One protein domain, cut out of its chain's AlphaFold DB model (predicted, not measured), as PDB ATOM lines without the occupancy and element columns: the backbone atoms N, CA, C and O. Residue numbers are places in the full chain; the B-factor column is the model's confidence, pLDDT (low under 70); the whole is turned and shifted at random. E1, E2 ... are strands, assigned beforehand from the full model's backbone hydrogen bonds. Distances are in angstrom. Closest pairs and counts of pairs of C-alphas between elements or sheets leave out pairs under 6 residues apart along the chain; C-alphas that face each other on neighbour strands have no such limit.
ATOM      1  N   PRO A   7      -3.351 -10.436  19.785       77.81
ATOM      2  CA  PRO A   7      -2.222 -11.232  20.252       77.81
ATOM      3  C   PRO A   7      -2.515 -12.728  20.080       77.81
ATOM      4  O   PRO A   7      -3.612 -13.193  20.396       77.81
ATOM      5  N   LEU A   8      -1.533 -13.477  19.585       77.94
ATOM      6  CA  LEU A   8      -1.534 -14.937  19.615       77.94
ATOM      7  C   LEU A   8      -0.974 -15.365  20.964       77.94
ATOM      8  O   LEU A   8       0.089 -14.898  21.364       77.94
ATOM      9  N   LEU A   9      -1.725 -16.188  21.689       79.69
ATOM     10  CA  LEU A   9      -1.396 -16.560  23.061       79.69
ATOM     11  C   LEU A   9      -0.974 -18.019  23.122       79.69
ATOM     12  O   LEU A   9      -1.653 -18.874  22.553       79.69
ATOM     13  N   GLU A  10       0.074 -18.298  23.889       78.81
ATOM     14  CA  GLU A  10       0.423 -19.659  24.295       78.81
ATOM     15  C   GLU A  10      -0.772 -20.342  24.974       78.81
ATOM     16  O   GLU A  10      -1.560 -19.683  25.654       78.81
ATOM     17  N   GLU A  11      -0.950 -21.652  24.789       78.00
ATOM     18  CA  GLU A  11      -2.060 -22.423  25.372       78.00
ATOM     19  C   GLU A  11      -2.094 -22.354  26.904       78.00
ATOM     20  O   GLU A  11      -3.169 -22.230  27.498       78.00
ATOM     21  N   GLU A  12      -0.922 -22.357  27.536       77.00
ATOM     22  CA  GLU A  12      -0.776 -22.353  28.985       77.00
ATOM     23  C   GLU A  12      -0.712 -20.935  29.567       77.00
ATOM     24  O   GLU A  12      -0.221 -19.980  28.962       77.00
ATOM     25  N   SER A  13      -1.252 -20.779  30.777       71.19
ATOM     26  CA  SER A  13      -1.182 -19.519  31.520       71.19
ATOM     27  C   SER A  13      -0.039 -19.568  32.523       71.19
ATOM     28  O   SER A  13      -0.002 -20.441  33.389       71.19
ATOM     29  N   GLY A  14       0.861 -18.589  32.448       72.06
ATOM     30  CA  GLY A  14       1.859 -18.349  33.478       72.06
ATOM     31  C   GLY A  14       1.290 -17.560  34.667       72.06
ATOM     32  O   GLY A  14       0.150 -17.091  34.638       72.06
ATOM     33  N   PRO A  15       2.100 -17.318  35.715       66.44
ATOM     34  CA  PRO A  15       1.672 -16.584  36.911       66.44
ATOM     35  C   PRO A  15       1.263 -15.123  36.652       66.44
ATOM     36  O   PRO A  15       0.704 -14.489  37.540       66.44
ATOM     37  N   VAL A  16       1.568 -14.570  35.471       70.00
ATOM     38  CA  VAL A  16       1.292 -13.168  35.090       70.00
ATOM     39  C   VAL A  16       0.528 -13.091  33.756       70.00
ATOM     40  O   VAL A  16       0.646 -12.132  32.996       70.00
ATOM     41  N   GLY A  17      -0.243 -14.136  33.450       79.06
ATOM     42  CA  GLY A  17      -1.026 -14.252  32.220       79.06
ATOM     43  C   GLY A  17      -0.375 -15.146  31.167       79.06
ATOM     44  O   GLY A  17       0.598 -15.854  31.442       79.06
ATOM     45  N   ARG A  18      -0.943 -15.135  29.960       77.44
ATOM     46  CA  ARG A  18      -0.493 -15.966  28.831       77.44
ATOM     47  C   ARG A  18       0.585 -15.232  28.041       77.44
ATOM     48  O   ARG A  18       0.466 -14.019  27.841       77.44
ATOM     49  N   GLU A  19       1.633 -15.940  27.627       78.62
ATOM     50  CA  GLU A  19       2.689 -15.368  26.784       78.62
ATOM     51  C   GLU A  19       2.131 -15.054  25.390       78.62
ATOM     52  O   GLU A  19       1.362 -15.837  24.828       78.62
ATOM     53  N   ILE A  20       2.466 -13.875  24.862       76.12
ATOM     54  CA  ILE A  20       2.154 -13.490  23.487       76.12
ATOM     55  C   ILE A  20       3.262 -14.061  22.609       76.12
ATOM     56  O   ILE A  20       4.392 -13.576  22.653       76.12
ATOM     57  N   THR A  21       2.933 -15.080  21.825       74.44
ATOM     58  CA  THR A  21       3.877 -15.778  20.942       74.44
ATOM     59  C   THR A  21       3.989 -15.135  19.565       74.44
ATOM     60  O   THR A  21       4.934 -15.418  18.848       74.44
ATOM     61  N   GLY A  22       3.045 -14.259  19.211       75.00
ATOM     62  CA  GLY A  22       3.009 -13.541  17.941       75.00
ATOM     63  C   GLY A  22       1.784 -12.632  17.848       75.00
ATOM     64  O   GLY A  22       1.015 -12.488  18.806       75.00
ATOM     65  N   TRP A  23       1.570 -12.011  16.690       81.25
ATOM     66  CA  TRP A  23       0.471 -11.063  16.479       81.25
ATOM     67  C   TRP A  23      -0.277 -11.337  15.190       81.25
ATOM     68  O   TRP A  23       0.321 -11.413  14.129       81.25
ATOM     69  N   ARG A  24      -1.607 -11.365  15.241       81.38
ATOM     70  CA  ARG A  24      -2.434 -11.346  14.038       81.38
ATOM     71  C   ARG A  24      -2.798  -9.913  13.668       81.38
ATOM     72  O   ARG A  24      -3.441  -9.209  14.452       81.38
ATOM     73  N   ILE A  25      -2.425  -9.510  12.458       78.00
ATOM     74  CA  ILE A  25      -2.685  -8.184  11.897       78.00
ATOM     75  C   ILE A  25      -3.673  -8.302  10.723       78.00
ATOM     76  O   ILE A  25      -3.429  -9.077   9.789       78.00
ATOM     77  N   PRO A  26      -4.783  -7.540  10.724       72.69
ATOM     78  CA  PRO A  26      -5.740  -7.512   9.621       72.69
ATOM     79  C   PRO A  26      -5.073  -7.192   8.278       72.69
ATOM     80  O   PRO A  26      -4.319  -6.231   8.160       72.69
ATOM     81  N   GLY A  27      -5.362  -8.001   7.256       74.75
ATOM     82  CA  GLY A  27      -4.831  -7.818   5.899       74.75
ATOM     83  C   GLY A  27      -3.354  -8.188   5.707       74.75
ATOM     84  O   GLY A  27      -2.893  -8.153   4.571       74.75
ATOM     85  N   ILE A  28      -2.629  -8.557   6.773       75.19
ATOM     86  CA  ILE A  28      -1.207  -8.936   6.716       75.19
ATOM     87  C   ILE A  28      -0.991 -10.403   7.103       75.19
ATOM     88  O   ILE A  28      -0.225 -11.080   6.426       75.19
ATOM     89  N   GLY A  29      -1.658 -10.897   8.152       76.25
ATOM     90  CA  GLY A  29      -1.468 -12.261   8.661       76.25
ATOM     91  C   GLY A  29      -0.818 -12.293  10.044       76.25
ATOM     92  O   GLY A  29      -1.047 -11.394  10.855       76.25
ATOM     93  N   GLU A  30      -0.068 -13.356  10.329       82.31
ATOM     94  CA  GLU A  30       0.680 -13.516  11.582       82.31
ATOM     95  C   GLU A  30       2.048 -12.842  11.462       82.31
ATOM     96  O   GLU A  30       2.733 -12.982  10.456       82.31
ATOM     97  N   MET A  31       2.402 -12.041  12.459       79.94
ATOM     98  CA  MET A  31       3.627 -11.262  12.504       79.94
ATOM     99  C   MET A  31       4.399 -11.585  13.775       79.94
ATOM    100  O   MET A  31       3.848 -11.519  14.882       79.94
ATOM    101  N   ASP A  32       5.692 -11.796  13.584       76.38
ATOM    102  CA  ASP A  32       6.696 -11.899  14.627       76.38
ATOM    103  C   ASP A  32       7.577 -10.646  14.650       76.38
ATOM    104  O   ASP A  32       7.667  -9.881  13.680       76.38
ATOM    105  N   ILE A  33       8.211 -10.410  15.797       71.88
ATOM    106  CA  ILE A  33       9.029  -9.224  16.046       71.88
ATOM    107  C   ILE A  33      10.470  -9.609  16.335       71.88
ATOM    108  O   ILE A  33      10.755 -10.492  17.144       71.88
ATOM    109  N   GLU A  34      11.394  -8.881  15.722       67.81
ATOM    110  CA  GLU A  34      12.791  -8.943  16.117       67.81
ATOM    111  C   GLU A  34      12.964  -8.102  17.379       67.81
ATOM    112  O   GLU A  34      12.575  -6.933  17.437       67.81
ATOM    113  N   SER A  35      13.529  -8.706  18.425       58.03
ATOM    114  CA  SER A  35      13.679  -8.018  19.710       58.03
ATOM    115  C   SER A  35      14.654  -6.834  19.641       58.03
ATOM    116  O   SER A  35      14.498  -5.881  20.405       58.03
ATOM    117  N   GLU A  36      15.614  -6.853  18.708       60.78
ATOM    118  CA  GLU A  36      16.643  -5.823  18.547       60.78
ATOM    119  C   GLU A  36      16.074  -4.416  18.277       60.78
ATOM    120  O   GLU A  36      15.020  -4.214  17.674       60.78
ATOM    121  N   GLY A  37      16.797  -3.392  18.746       58.28
ATOM    122  CA  GLY A  37      16.434  -1.987  18.520       58.28
ATOM    123  C   GLY A  37      15.176  -1.497  19.245       58.28
ATOM    124  O   GLY A  37      14.668  -0.430  18.893       58.28
ATOM    125  N   PHE A  38      14.710  -2.222  20.270       68.88
ATOM    126  CA  PHE A  38      13.606  -1.817  21.142       68.88
ATOM    127  C   PHE A  38      13.729  -0.358  21.623       68.88
ATOM    128  O   PHE A  38      14.735   0.049  22.217       68.88
ATOM    129  N   ARG A  39      12.666   0.427  21.433       67.94
ATOM    130  CA  ARG A  39      12.521   1.776  21.994       67.94
ATOM    131  C   ARG A  39      11.117   1.971  22.541       67.94
ATOM    132  O   ARG A  39      10.142   1.774  21.829       67.94
ATOM    133  N   LEU A  40      11.027   2.472  23.769       73.56
ATOM    134  CA  LEU A  40       9.773   2.907  24.376       73.56
ATOM    135  C   LEU A  40       9.693   4.438  24.379       73.56
ATOM    136  O   LEU A  40      10.579   5.108  24.907       73.56
ATOM    137  N   THR A  41       8.616   4.981  23.821       73.38
ATOM    138  CA  THR A  41       8.254   6.401  23.918       73.38
ATOM    139  C   THR A  41       6.934   6.517  24.660       73.38
ATOM    140  O   THR A  41       5.988   5.808  24.338       73.38
ATOM    141  N   VAL A  42       6.853   7.405  25.648       73.31
ATOM    142  CA  VAL A  42       5.626   7.643  26.417       73.31
ATOM    143  C   VAL A  42       5.259   9.117  26.301       73.31
ATOM    144  O   VAL A  42       6.075   9.989  26.594       73.31
ATOM    145  N   LEU A  43       4.039   9.388  25.851       73.12
ATOM    146  CA  LEU A  43       3.488  10.720  25.633       73.12
ATOM    147  C   LEU A  43       2.243  10.882  26.505       73.12
ATOM    148  O   LEU A  43       1.339  10.049  26.461       73.12
ATOM    149  N   SER A  44       2.176  11.957  27.287       74.06
ATOM    150  CA  SER A  44       0.941  12.320  27.990       74.06
ATOM    151  C   SER A  44      -0.072  12.898  26.997       74.06
ATOM    152  O   SER A  44       0.295  13.667  26.109       74.06
ATOM    153  N   SER A  45      -1.339  12.524  27.154       65.50
ATOM    154  CA  SER A  45      -2.473  13.012  26.371       65.50
ATOM    155  C   SER A  45      -3.620  13.406  27.307       65.50
ATOM    156  O   SER A  45      -4.688  12.796  27.308       65.50
ATOM    157  N   GLY A  46      -3.394  14.425  28.139       76.12
ATOM    158  CA  GLY A  46      -4.382  14.864  29.128       76.12
ATOM    159  C   GLY A  46      -4.575  13.813  30.219       76.12
ATOM    160  O   GLY A  46      -3.660  13.573  31.003       76.12
ATOM    161  N   GLU A  47      -5.756  13.194  30.260       76.94
ATOM    162  CA  GLU A  47      -6.124  12.171  31.254       76.94
ATOM    163  C   GLU A  47      -5.615  10.763  30.908       76.94
ATOM    164  O   GLU A  47      -5.646   9.872  31.755       76.94
ATOM    165  N   THR A  48      -5.134  10.551  29.681       75.12
ATOM    166  CA  THR A  48      -4.585   9.269  29.231       75.12
ATOM    167  C   THR A  48      -3.122   9.396  28.825       75.12
ATOM    168  O   THR A  48      -2.550  10.485  28.701       75.12
ATOM    169  N   VAL A  49      -2.492   8.246  28.618       78.25
ATOM    170  CA  VAL A  49      -1.125   8.133  28.124       78.25
ATOM    171  C   VAL A  49      -1.132   7.395  26.791       78.25
ATOM    172  O   VAL A  49      -1.905   6.463  26.572       78.25
ATOM    173  N   ARG A  50      -0.242   7.798  25.889       80.50
ATOM    174  CA  ARG A  50       0.111   7.045  24.690       80.50
ATOM    175  C   ARG A  50       1.506   6.473  24.868       80.50
ATOM    176  O   ARG A  50       2.449   7.223  25.103       80.50
ATOM    177  N   ALA A  51       1.644   5.165  24.724       79.38
ATOM    178  CA  ALA A  51       2.938   4.500  24.700       79.38
ATOM    179  C   ALA A  51       3.204   3.924  23.310       79.38
ATOM    180  O   ALA A  51       2.320   3.368  22.672       79.38
ATOM    181  N   GLU A  52       4.427   4.080  22.826       83.56
ATOM    182  CA  GLU A  52       4.875   3.543  21.549       83.56
ATOM    183  C   GLU A  52       6.087   2.663  21.791       83.56
ATOM    184  O   GLU A  52       7.092   3.120  22.335       83.56
ATOM    185  N   ILE A  53       5.972   1.403  21.389       80.56
ATOM    186  CA  ILE A  53       7.033   0.414  21.470       80.56
ATOM    187  C   ILE A  53       7.517   0.152  20.048       80.56
ATOM    188  O   ILE A  53       6.814  -0.473  19.260       80.56
ATOM    189  N   ALA A  54       8.691   0.665  19.707       80.56
ATOM    190  CA  ALA A  54       9.304   0.496  18.398       80.56
ATOM    191  C   ALA A  54      10.337  -0.634  18.412       80.56
ATOM    192  O   ALA A  54      11.064  -0.791  19.391       80.56
ATOM    193  N   PHE A  55      10.410  -1.360  17.303       78.19
ATOM    194  CA  PHE A  55      11.311  -2.477  17.035       78.19
ATOM    195  C   PHE A  55      12.102  -2.203  15.760       78.19
ATOM    196  O   PHE A  55      11.603  -1.516  14.860       78.19
ATOM    197  N   ALA A  56      13.322  -2.739  15.665       74.31
ATOM    198  CA  ALA A  56      14.135  -2.597  14.459       74.31
ATOM    199  C   ALA A  56      13.525  -3.318  13.248       74.31
ATOM    200  O   ALA A  56      13.667  -2.828  12.127       74.31
ATOM    201  N   GLY A  57      12.828  -4.433  13.484       78.25
ATOM    202  CA  GLY A  57      12.283  -5.294  12.443       78.25
ATOM    203  C   GLY A  57      11.051  -6.073  12.902       78.25
ATOM    204  O   GLY A  57      10.933  -6.456  14.066       78.25
ATOM    205  N   GLY A  58      10.127  -6.302  11.978       80.06
ATOM    206  CA  GLY A  58       9.086  -7.321  12.071       80.06
ATOM    207  C   GLY A  58       9.066  -8.149  10.792       80.06
ATOM    208  O   GLY A  58       9.508  -7.684   9.736       80.06
ATOM    209  N   TYR A  59       8.550  -9.365  10.870       79.19
ATOM    210  CA  TYR A  59       8.404 -10.239   9.713       79.19
ATOM    211  C   TYR A  59       7.115 -11.050   9.803       79.19
ATOM    212  O   TYR A  59       6.547 -11.236  10.875       79.19
ATOM    213  N   VAL A  60       6.637 -11.492   8.646       78.94
ATOM    214  CA  VAL A  60       5.515 -12.422   8.522       78.94
ATOM    215  C   VAL A  60       6.087 -13.764   8.123       78.94
ATOM    216  O   VAL A  60       6.766 -13.867   7.100       78.94
ATOM    217  N   GLU A  61       5.795 -14.782   8.916       70.69
ATOM    218  CA  GLU A  61       6.035 -16.172   8.572       70.69
ATOM    219  C   GLU A  61       4.749 -16.943   8.858       70.69
ATOM    220  O   GLU A  61       4.126 -16.793   9.905       70.69
ATOM    221  N   SER A  62       4.294 -17.731   7.891       64.94
ATOM    222  CA  SER A  62       3.178 -18.641   8.113       64.94
ATOM    223  C   SER A  62       3.413 -19.926   7.333       64.94
ATOM    224  O   SER A  62       4.158 -19.923   6.352       64.94
ATOM    225  N   PRO A  63       2.726 -21.028   7.672       62.41
ATOM    226  CA  PRO A  63       2.784 -22.239   6.858       62.41
ATOM    227  C   PRO A  63       2.400 -22.008   5.383       62.41
ATOM    228  O   PRO A  63       2.772 -22.799   4.520       62.41
ATOM    229  N   SER A  64       1.637 -20.945   5.094       64.19
ATOM    230  CA  SER A  64       1.124 -20.600   3.763       64.19
ATOM    231  C   SER A  64       1.886 -19.492   3.032       64.19
ATOM    232  O   SER A  64       1.718 -19.360   1.822       64.19
ATOM    233  N   GLU A  65       2.703 -18.694   3.721       61.41
ATOM    234  CA  GLU A  65       3.458 -17.584   3.129       61.41
ATOM    235  C   GLU A  65       4.933 -17.664   3.540       61.41
ATOM    236  O   GLU A  65       5.220 -17.778   4.734       61.41
ATOM    237  N   PRO A  66       5.878 -17.585   2.582       71.38
ATOM    238  CA  PRO A  66       7.297 -17.553   2.906       71.38
ATOM    239  C   PRO A  66       7.639 -16.300   3.718       71.38
ATOM    240  O   PRO A  66       6.952 -15.282   3.609       71.38
ATOM    241  N   TYR A  67       8.745 -16.372   4.465       78.88
ATOM    242  CA  TYR A  67       9.295 -15.253   5.232       78.88
ATOM    243  C   TYR A  67       9.258 -13.944   4.428       78.88
ATOM    244  O   TYR A  67       9.898 -13.824   3.376       78.88
ATOM    245  N   ARG A  68       8.514 -12.956   4.936       82.12
ATOM    246  CA  ARG A  68       8.418 -11.615   4.354       82.12
ATOM    247  C   ARG A  68       8.789 -10.567   5.405       82.12
ATOM    248  O   ARG A  68       8.013 -10.365   6.343       82.12
ATOM    249  N   PRO A  69       9.921  -9.858   5.249       82.12
ATOM    250  CA  PRO A  69      10.271  -8.776   6.156       82.12
ATOM    251  C   PRO A  69       9.289  -7.610   5.990       82.12
ATOM    252  O   PRO A  69       8.920  -7.247   4.872       82.12
ATOM    253  N   LEU A  70       8.875  -7.021   7.109       80.94
ATOM    254  CA  LEU A  70       8.023  -5.829   7.174       80.94
ATOM    255  C   LEU A  70       8.814  -4.547   7.470       80.94
ATOM    256  O   LEU A  70       8.236  -3.466   7.437       80.94
ATOM    257  N   GLY A  71      10.108  -4.662   7.785       85.44
ATOM    258  CA  GLY A  71      10.930  -3.533   8.218       85.44
ATOM    259  C   GLY A  71      10.627  -3.101   9.658       85.44
ATOM    260  O   GLY A  71      10.085  -3.891  10.434       85.44
ATOM    261  N   PRO A  72      10.990  -1.868  10.053       84.44
ATOM    262  CA  PRO A  72      10.734  -1.362  11.395       84.44
ATOM    263  C   PRO A  72       9.241  -1.334  11.719       84.44
ATOM    264  O   PRO A  72       8.429  -0.822  10.945       84.44
ATOM    265  N   VAL A  73       8.874  -1.823  12.900       83.31
ATOM    266  CA  VAL A  73       7.479  -1.867  13.354       83.31
ATOM    267  C   VAL A  73       7.319  -1.164  14.692       83.31
ATOM    268  O   VAL A  73       8.230  -1.120  15.514       83.31
ATOM    269  N   THR A  74       6.163  -0.548  14.918       86.12
ATOM    270  CA  THR A  74       5.843   0.139  16.173       86.12
ATOM    271  C   THR A  74       4.477  -0.290  16.682       86.12
ATOM    272  O   THR A  74       3.472  -0.068  16.009       86.12
ATOM    273  N   LEU A  75       4.430  -0.848  17.889       83.62
ATOM    274  CA  LEU A  75       3.197  -1.093  18.624       83.62
ATOM    275  C   LEU A  75       2.794   0.192  19.344       83.62
ATOM    276  O   LEU A  75       3.485   0.665  20.246       83.62
ATOM    277  N   VAL A  76       1.674   0.772  18.932       85.25
ATOM    278  CA  VAL A  76       1.106   1.973  19.541       85.25
ATOM    279  C   VAL A  76      -0.008   1.557  20.492       85.25
ATOM    280  O   VAL A  76      -1.017   1.007  20.061       85.25
ATOM    281  N   LEU A  77       0.171   1.882  21.766       83.62
ATOM    282  CA  LEU A  77      -0.793   1.744  22.848       83.62
ATOM    283  C   LEU A  77      -1.420   3.133  23.073       83.62
ATOM    284  O   LEU A  77      -0.795   4.015  23.667       83.62
ATOM    285  N   ALA A  78      -2.607   3.372  22.520       82.75
ATOM    286  CA  ALA A  78      -3.355   4.621  22.685       82.75
ATOM    287  C   ALA A  78      -4.336   4.527  23.862       82.75
ATOM    288  O   ALA A  78      -4.762   3.432  24.211       82.75
ATOM    289  N   ASP A  79      -4.710   5.669  24.444       79.62
ATOM    290  CA  ASP A  79      -5.735   5.767  25.496       79.62
ATOM    291  C   ASP A  79      -5.466   4.877  26.724       79.62
ATOM    292  O   ASP A  79      -6.377   4.312  27.326       79.62
ATOM    293  N   VAL A  80      -4.191   4.735  27.096       76.06
ATOM    294  CA  VAL A  80      -3.765   3.938  28.251       76.06
ATOM    295  C   VAL A  80      -4.106   4.688  29.536       76.06
ATOM    296  O   VAL A  80      -3.712   5.843  29.710       76.06
ATOM    297  N   PHE A  81      -4.802   4.019  30.458       74.00
ATOM    298  CA  PHE A  81      -5.236   4.613  31.730       74.00
ATOM    299  C   PHE A  81      -4.147   4.589  32.806       74.00
ATOM    300  O   PHE A  81      -4.119   5.437  33.693       74.00
ATOM    301  N   SER A  82      -3.267   3.587  32.765       69.19
ATOM    302  CA  SER A  82      -2.159   3.452  33.707       69.19
ATOM    303  C   SER A  82      -0.966   2.784  33.042       69.19
ATOM    304  O   SER A  82      -1.114   1.785  32.331       69.19
ATOM    305  N   LEU A  83       0.215   3.349  33.293       68.88
ATOM    306  CA  LEU A  83       1.486   2.871  32.780       68.88
ATOM    307  C   LEU A  83       2.513   2.846  33.910       68.88
ATOM    308  O   LEU A  83       2.857   3.884  34.473       68.88
ATOM    309  N   GLN A  84       3.019   1.658  34.224       67.44
ATOM    310  CA  GLN A  84       4.103   1.471  35.178       67.44
ATOM    311  C   GLN A  84       5.360   1.042  34.428       67.44
ATOM    312  O   GLN A  84       5.383   0.010  33.760       67.44
ATOM    313  N   LEU A  85       6.418   1.836  34.554       64.81
ATOM    314  CA  LEU A  85       7.719   1.559  33.960       64.81
ATOM    315  C   LEU A  85       8.642   1.099  35.089       64.81
ATOM    316  O   LEU A  85       9.105   1.894  35.904       64.81
ATOM    317  N   CYS A  86       8.816  -0.213  35.203       56.72
ATOM    318  CA  CYS A  86       9.632  -0.806  36.253       56.72
ATOM    319  C   CYS A  86      11.072  -0.910  35.750       56.72
ATOM    320  O   CYS A  86      11.347  -1.528  34.729       56.72
ATOM    321  N   THR A  87      12.017  -0.308  36.470       52.00
ATOM    322  CA  THR A  87      13.443  -0.420  36.133       52.00
ATOM    323  C   THR A  87      14.275  -0.841  37.338       52.00
ATOM    324  O   THR A  87      15.035  -0.030  37.881       52.00
ATOM    325  N   PRO A  88      14.151  -2.099  37.802       45.69
ATOM    326  CA  PRO A  88      15.015  -2.585  38.865       45.69
ATOM    327  C   PRO A  88      16.480  -2.475  38.406       45.69
ATOM    328  O   PRO A  88      16.876  -3.108  37.431       45.69
ATOM    329  N   ARG A  89      17.277  -1.664  39.119       41.25
ATOM    330  CA  ARG A  89      18.710  -1.385  38.865       41.25
ATOM    331  C   ARG A  89      19.049  -0.476  37.668       41.25
ATOM    332  O   ARG A  89      20.190  -0.510  37.206       41.25
ATOM    333  N   ARG A 110       9.923 -10.557  26.384       69.50
ATOM    334  CA  ARG A 110       8.705 -11.348  26.581       69.50
ATOM    335  C   ARG A 110       7.527 -10.438  26.831       69.50
ATOM    336  O   ARG A 110       7.603  -9.535  27.668       69.50
ATOM    337  N   MET A 111       6.427 -10.699  26.144       76.00
ATOM    338  CA  MET A 111       5.162 -10.021  26.385       76.00
ATOM    339  C   MET A 111       4.160 -11.019  26.950       76.00
ATOM    340  O   MET A 111       3.998 -12.098  26.396       76.00
ATOM    341  N   THR A 112       3.486 -10.678  28.044       76.81
ATOM    342  CA  THR A 112       2.397 -11.492  28.596       76.81
ATOM    343  C   THR A 112       1.143 -10.647  28.743       76.81
ATOM    344  O   THR A 112       1.216  -9.464  29.085       76.81
ATOM    345  N   TRP A 113      -0.014 -11.249  28.486       80.12
ATOM    346  CA  TRP A 113      -1.307 -10.593  28.643       80.12
ATOM    347  C   TRP A 113      -2.118 -11.253  29.759       80.12
ATOM    348  O   TRP A 113      -2.449 -12.441  29.696       80.12
ATOM    349  N   ASP A 114      -2.458 -10.459  30.776       81.75
ATOM    350  CA  ASP A 114      -3.488 -10.797  31.755       81.75
ATOM    351  C   ASP A 114      -4.854 -10.362  31.208       81.75
ATOM    352  O   ASP A 114      -5.232  -9.187  31.262       81.75
ATOM    353  N   GLN A 115      -5.597 -11.335  30.682       78.94
ATOM    354  CA  GLN A 115      -6.928 -11.128  30.105       78.94
ATOM    355  C   GLN A 115      -7.965 -10.698  31.151       78.94
ATOM    356  O   GLN A 115      -8.934 -10.024  30.815       78.94
ATOM    357  N   THR A 116      -7.776 -11.090  32.414       79.19
ATOM    358  CA  THR A 116      -8.730 -10.819  33.497       79.19
ATOM    359  C   THR A 116      -8.655  -9.360  33.921       79.19
ATOM    360  O   THR A 116      -9.676  -8.727  34.185       79.19
ATOM    361  N   GLN A 117      -7.439  -8.819  33.996       77.88
ATOM    362  CA  GLN A 117      -7.199  -7.440  34.427       77.88
ATOM    363  C   GLN A 117      -7.062  -6.443  33.269       77.88
ATOM    364  O   GLN A 117      -7.070  -5.229  33.511       77.88
ATOM    365  N   ASP A 118      -6.965  -6.962  32.045       77.56
ATOM    366  CA  ASP A 118      -6.671  -6.235  30.813       77.56
ATOM    367  C   ASP A 118      -5.320  -5.504  30.880       77.56
ATOM    368  O   ASP A 118      -5.215  -4.290  30.669       77.56
ATOM    369  N   VAL A 119      -4.280  -6.261  31.256       77.75
ATOM    370  CA  VAL A 119      -2.930  -5.742  31.517       77.75
ATOM    371  C   VAL A 119      -1.893  -6.410  30.616       77.75
ATOM    372  O   VAL A 119      -1.766  -7.634  30.591       77.75
ATOM    373  N   LEU A 120      -1.111  -5.595  29.905       76.75
ATOM    374  CA  LEU A 120       0.078  -6.017  29.166       76.75
ATOM    375  C   LEU A 120       1.314  -5.870  30.035       76.75
ATOM    376  O   LEU A 120       1.614  -4.772  30.509       76.75
ATOM    377  N   HIS A 121       2.072  -6.948  30.152       74.50
ATOM    378  CA  HIS A 121       3.399  -6.937  30.740       74.50
ATOM    379  C   HIS A 121       4.438  -7.118  29.641       74.50
ATOM    380  O   HIS A 121       4.386  -8.090  28.897       74.50
ATOM    381  N   VAL A 122       5.413  -6.215  29.572       70.44
ATOM    382  CA  VAL A 122       6.597  -6.360  28.717       70.44
ATOM    383  C   VAL A 122       7.810  -6.535  29.624       70.44
ATOM    384  O   VAL A 122       8.018  -5.740  30.547       70.44
ATOM    385  N   ARG A 123       8.592  -7.595  29.406       67.69
ATOM    386  CA  ARG A 123       9.715  -8.002  30.259       67.69
ATOM    387  C   ARG A 123      11.016  -8.121  29.476       67.69
ATOM    388  O   ARG A 123      11.029  -8.687  28.391       67.69
ATOM    389  N   ALA A 124      12.094  -7.640  30.089       54.78
ATOM    390  CA  ALA A 124      13.481  -7.848  29.674       54.78
ATOM    391  C   ALA A 124      14.363  -7.791  30.932       54.78
ATOM    392  O   ALA A 124      14.564  -6.710  31.491       54.78
ATOM    393  N   GLY A 125      14.820  -8.919  31.473       47.88
ATOM    394  CA  GLY A 125      15.552  -8.947  32.755       47.88
ATOM    395  C   GLY A 125      14.677  -8.855  34.005       47.88
ATOM    396  O   GLY A 125      15.177  -8.931  35.126       47.88
ATOM    397  N   GLY A 126      13.381  -8.581  33.826       52.56
ATOM    398  CA  GLY A 126      12.428  -8.114  34.836       52.56
ATOM    399  C   GLY A 126      11.271  -7.346  34.177       52.56
ATOM    400  O   GLY A 126      11.278  -7.140  32.963       52.56
ATOM    401  N   SER A 127      10.254  -6.936  34.947       50.25
ATOM    402  CA  SER A 127       9.136  -6.128  34.421       50.25
ATOM    403  C   SER A 127       9.662  -4.792  33.903       50.25
ATOM    404  O   SER A 127      10.167  -4.024  34.708       50.25
ATOM    405  N   ALA A 128       9.548  -4.525  32.600       62.34
ATOM    406  CA  ALA A 128      10.003  -3.294  31.949       62.34
ATOM    407  C   ALA A 128       8.838  -2.322  31.674       62.34
ATOM    408  O   ALA A 128       9.012  -1.106  31.741       62.34
ATOM    409  N   LEU A 129       7.632  -2.849  31.433       69.06
ATOM    410  CA  LEU A 129       6.411  -2.070  31.229       69.06
ATOM    411  C   LEU A 129       5.187  -2.855  31.706       69.06
ATOM    412  O   LEU A 129       5.057  -4.039  31.402       69.06
ATOM    413  N   VAL A 130       4.280  -2.186  32.412       72.25
ATOM    414  CA  VAL A 130       2.929  -2.671  32.707       72.25
ATOM    415  C   VAL A 130       1.942  -1.626  32.203       72.25
ATOM    416  O   VAL A 130       1.984  -0.477  32.642       72.25
ATOM    417  N   CYS A 131       1.087  -2.006  31.260       72.94
ATOM    418  CA  CYS A 131       0.100  -1.134  30.626       72.94
ATOM    419  C   CYS A 131      -1.297  -1.690  30.880       72.94
ATOM    420  O   CYS A 131      -1.527  -2.871  30.626       72.94
ATOM    421  N   ARG A 132      -2.233  -0.849  31.335       75.88
ATOM    422  CA  ARG A 132      -3.630  -1.247  31.546       75.88
ATOM    423  C   ARG A 132      -4.580  -0.517  30.601       75.88
ATOM    424  O   ARG A 132      -4.629   0.716  30.601       75.88
ATOM    425  N   GLY A 133      -5.382  -1.298  29.879       71.75
ATOM    426  CA  GLY A 133      -6.359  -0.808  28.910       71.75
ATOM    427  C   GLY A 133      -5.741  -0.166  27.663       71.75
ATOM    428  O   GLY A 133      -4.556  -0.338  27.364       71.75
ATOM    429  N   GLY A 134      -6.573   0.585  26.940       73.56
ATOM    430  CA  GLY A 134      -6.210   1.300  25.718       73.56
ATOM    431  C   GLY A 134      -6.619   0.600  24.419       73.56
ATOM    432  O   GLY A 134      -7.328  -0.408  24.417       73.56
ATOM    433  N   THR A 135      -6.164   1.162  23.301       78.81
ATOM    434  CA  THR A 135      -6.330   0.622  21.944       78.81
ATOM    435  C   THR A 135      -4.959   0.353  21.346       78.81
ATOM    436  O   THR A 135      -4.097   1.234  21.354       78.81
ATOM    437  N   TRP A 136      -4.739  -0.861  20.844       81.44
ATOM    438  CA  TRP A 136      -3.449  -1.275  20.298       81.44
ATOM    439  C   TRP A 136      -3.500  -1.366  18.790       81.44
ATOM    440  O   TRP A 136      -4.476  -1.859  18.224       81.44
ATOM    441  N   ARG A 137      -2.420  -0.909  18.165       83.19
ATOM    442  CA  ARG A 137      -2.248  -0.969  16.721       83.19
ATOM    443  C   ARG A 137      -0.786  -1.068  16.349       83.19
ATOM    444  O   ARG A 137       0.057  -0.374  16.922       83.19
ATOM    445  N   TRP A 138      -0.504  -1.888  15.351       82.81
ATOM    446  CA  TRP A 138       0.803  -1.922  14.721       82.81
ATOM    447  C   TRP A 138       0.890  -0.856  13.635       82.81
ATOM    448  O   TRP A 138      -0.015  -0.696  12.820       82.81
ATOM    449  N   ARG A 139       2.003  -0.127  13.623       85.06
ATOM    450  CA  ARG A 139       2.430   0.703  12.500       85.06
ATOM    451  C   ARG A 139       3.660   0.054  11.888       85.06
ATOM    452  O   ARG A 139       4.679  -0.062  12.566       85.06
ATOM    453  N   THR A 140       3.566  -0.334  10.628       79.50
ATOM    454  CA  THR A 140       4.715  -0.760   9.831       79.50
ATOM    455  C   THR A 140       5.349   0.472   9.183       79.50
ATOM    456  O   THR A 140       4.647   1.376   8.715       79.50
ATOM    457  N   GLY A 141       6.675   0.570   9.223       65.12
ATOM    458  CA  GLY A 141       7.426   1.468   8.354       65.12
ATOM    459  C   GLY A 141       7.520   0.781   7.002       65.12
ATOM    460  O   GLY A 141       8.195  -0.234   6.916       65.12
TER     461      GLY A 141
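What this domain is: This is residues 7 to 89 and 110 to 141 of the 142 residues of an uncharacterized protein of Streptomyces agglomeratus (UniProt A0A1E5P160). One twisted sheet of eleven strands folds round on itself into a loose, only partly closed barrel. One wall is E4, E5, E6 and E11 and the other E8, E9, E10 and short E7; E2 and E3 join them on one side by strand pairing, while on another side the chain crosses by the tight links E6 to E7 and E10 to E11. The long hairpin of E5 and E6 is bent, E5 at residue 56 and E6 at residue 68, and E1 pairs along E2 at an edge. The printed part has 115 residues, E1 to E11 in order and no named helix; it is all strand, its neighbour pairs antiparallel. It is compact, with a radius of gyration of the C-alphas of 14.2 A and spans of 41 by 32 by 29 A.

How they stand to each other: The sheet is branched. E5, residues 48 to 62, has E3, residues 29 to 34, and E4, residues 39 to 45, on one side and E6, residues 65 to 80, on the other side. E5 and E6 form a hairpin at 169 degrees, with N 53 and O 75 at 2.8 A; E5 bends by 78 degrees at residue 56 and E6 by 80 degrees at residue 68. N 41 and O 52 are 2.8 A apart in the hairpin E4 and E5, and N 32 and O 59 are 2.9 A apart between E3 and E5. E11, residues 135 to 140, is an edge strand beside E6, with N 76 and O 137 at 2.8 A. E2, residues 17 to 25, has E1, residues 7 to 14, on one side, and E3 and E8, residues 110 to 114, on the other side. N 10 and O 19 of E1 and E2 are 2.9 A apart, N 23 and O 31 of E2 and E3 2.9 A, and N 20 and O 111 of E2 and E8 2.8 A. E8 has E2 on one side and E9, residues 119 to 123, on the other side, with N 112 and O 121 of E8 and E9 2.9 A apart; E10, residues 127 to 132, is the neighbour of E9, with N 120 and O 131 at 2.8 A, and of the edge strand E7, residues 82 to 84, with N 84 and O 130 at 2.9 A. E1 E2 E3, E4 E5 E6 and E8 E9 E10 are meanders, each strand the antiparallel neighbour of the one before. The closest C-alphas of E6 and E10, Val 80 and Arg 132, are 6.1 A apart, while E5 and E9 are apart.

Where its parts are: E1 begins at C-alpha 7, (-2.222, -11.232, 20.252). E5 measures 35.8 A from first to last C-alpha, E6 33.9 A, E2 21.3 A and E4 19.2 A. E11 ends at C-alpha 140, (4.715, -0.760, 9.831).

The domain as a whole: The C-alphas of Gly 46 and Ser 64, the two farthest apart, are 43.9 A from each other. Residues 90 to 109 are cut out, with 18.7 A between C-alphas 89 and 110; the links printed whole are tight. Mean pLDDT of the printed part is 73.6, and 29 residues are under 70, among them 34 to 39, 82 to 89 and 123 to 129.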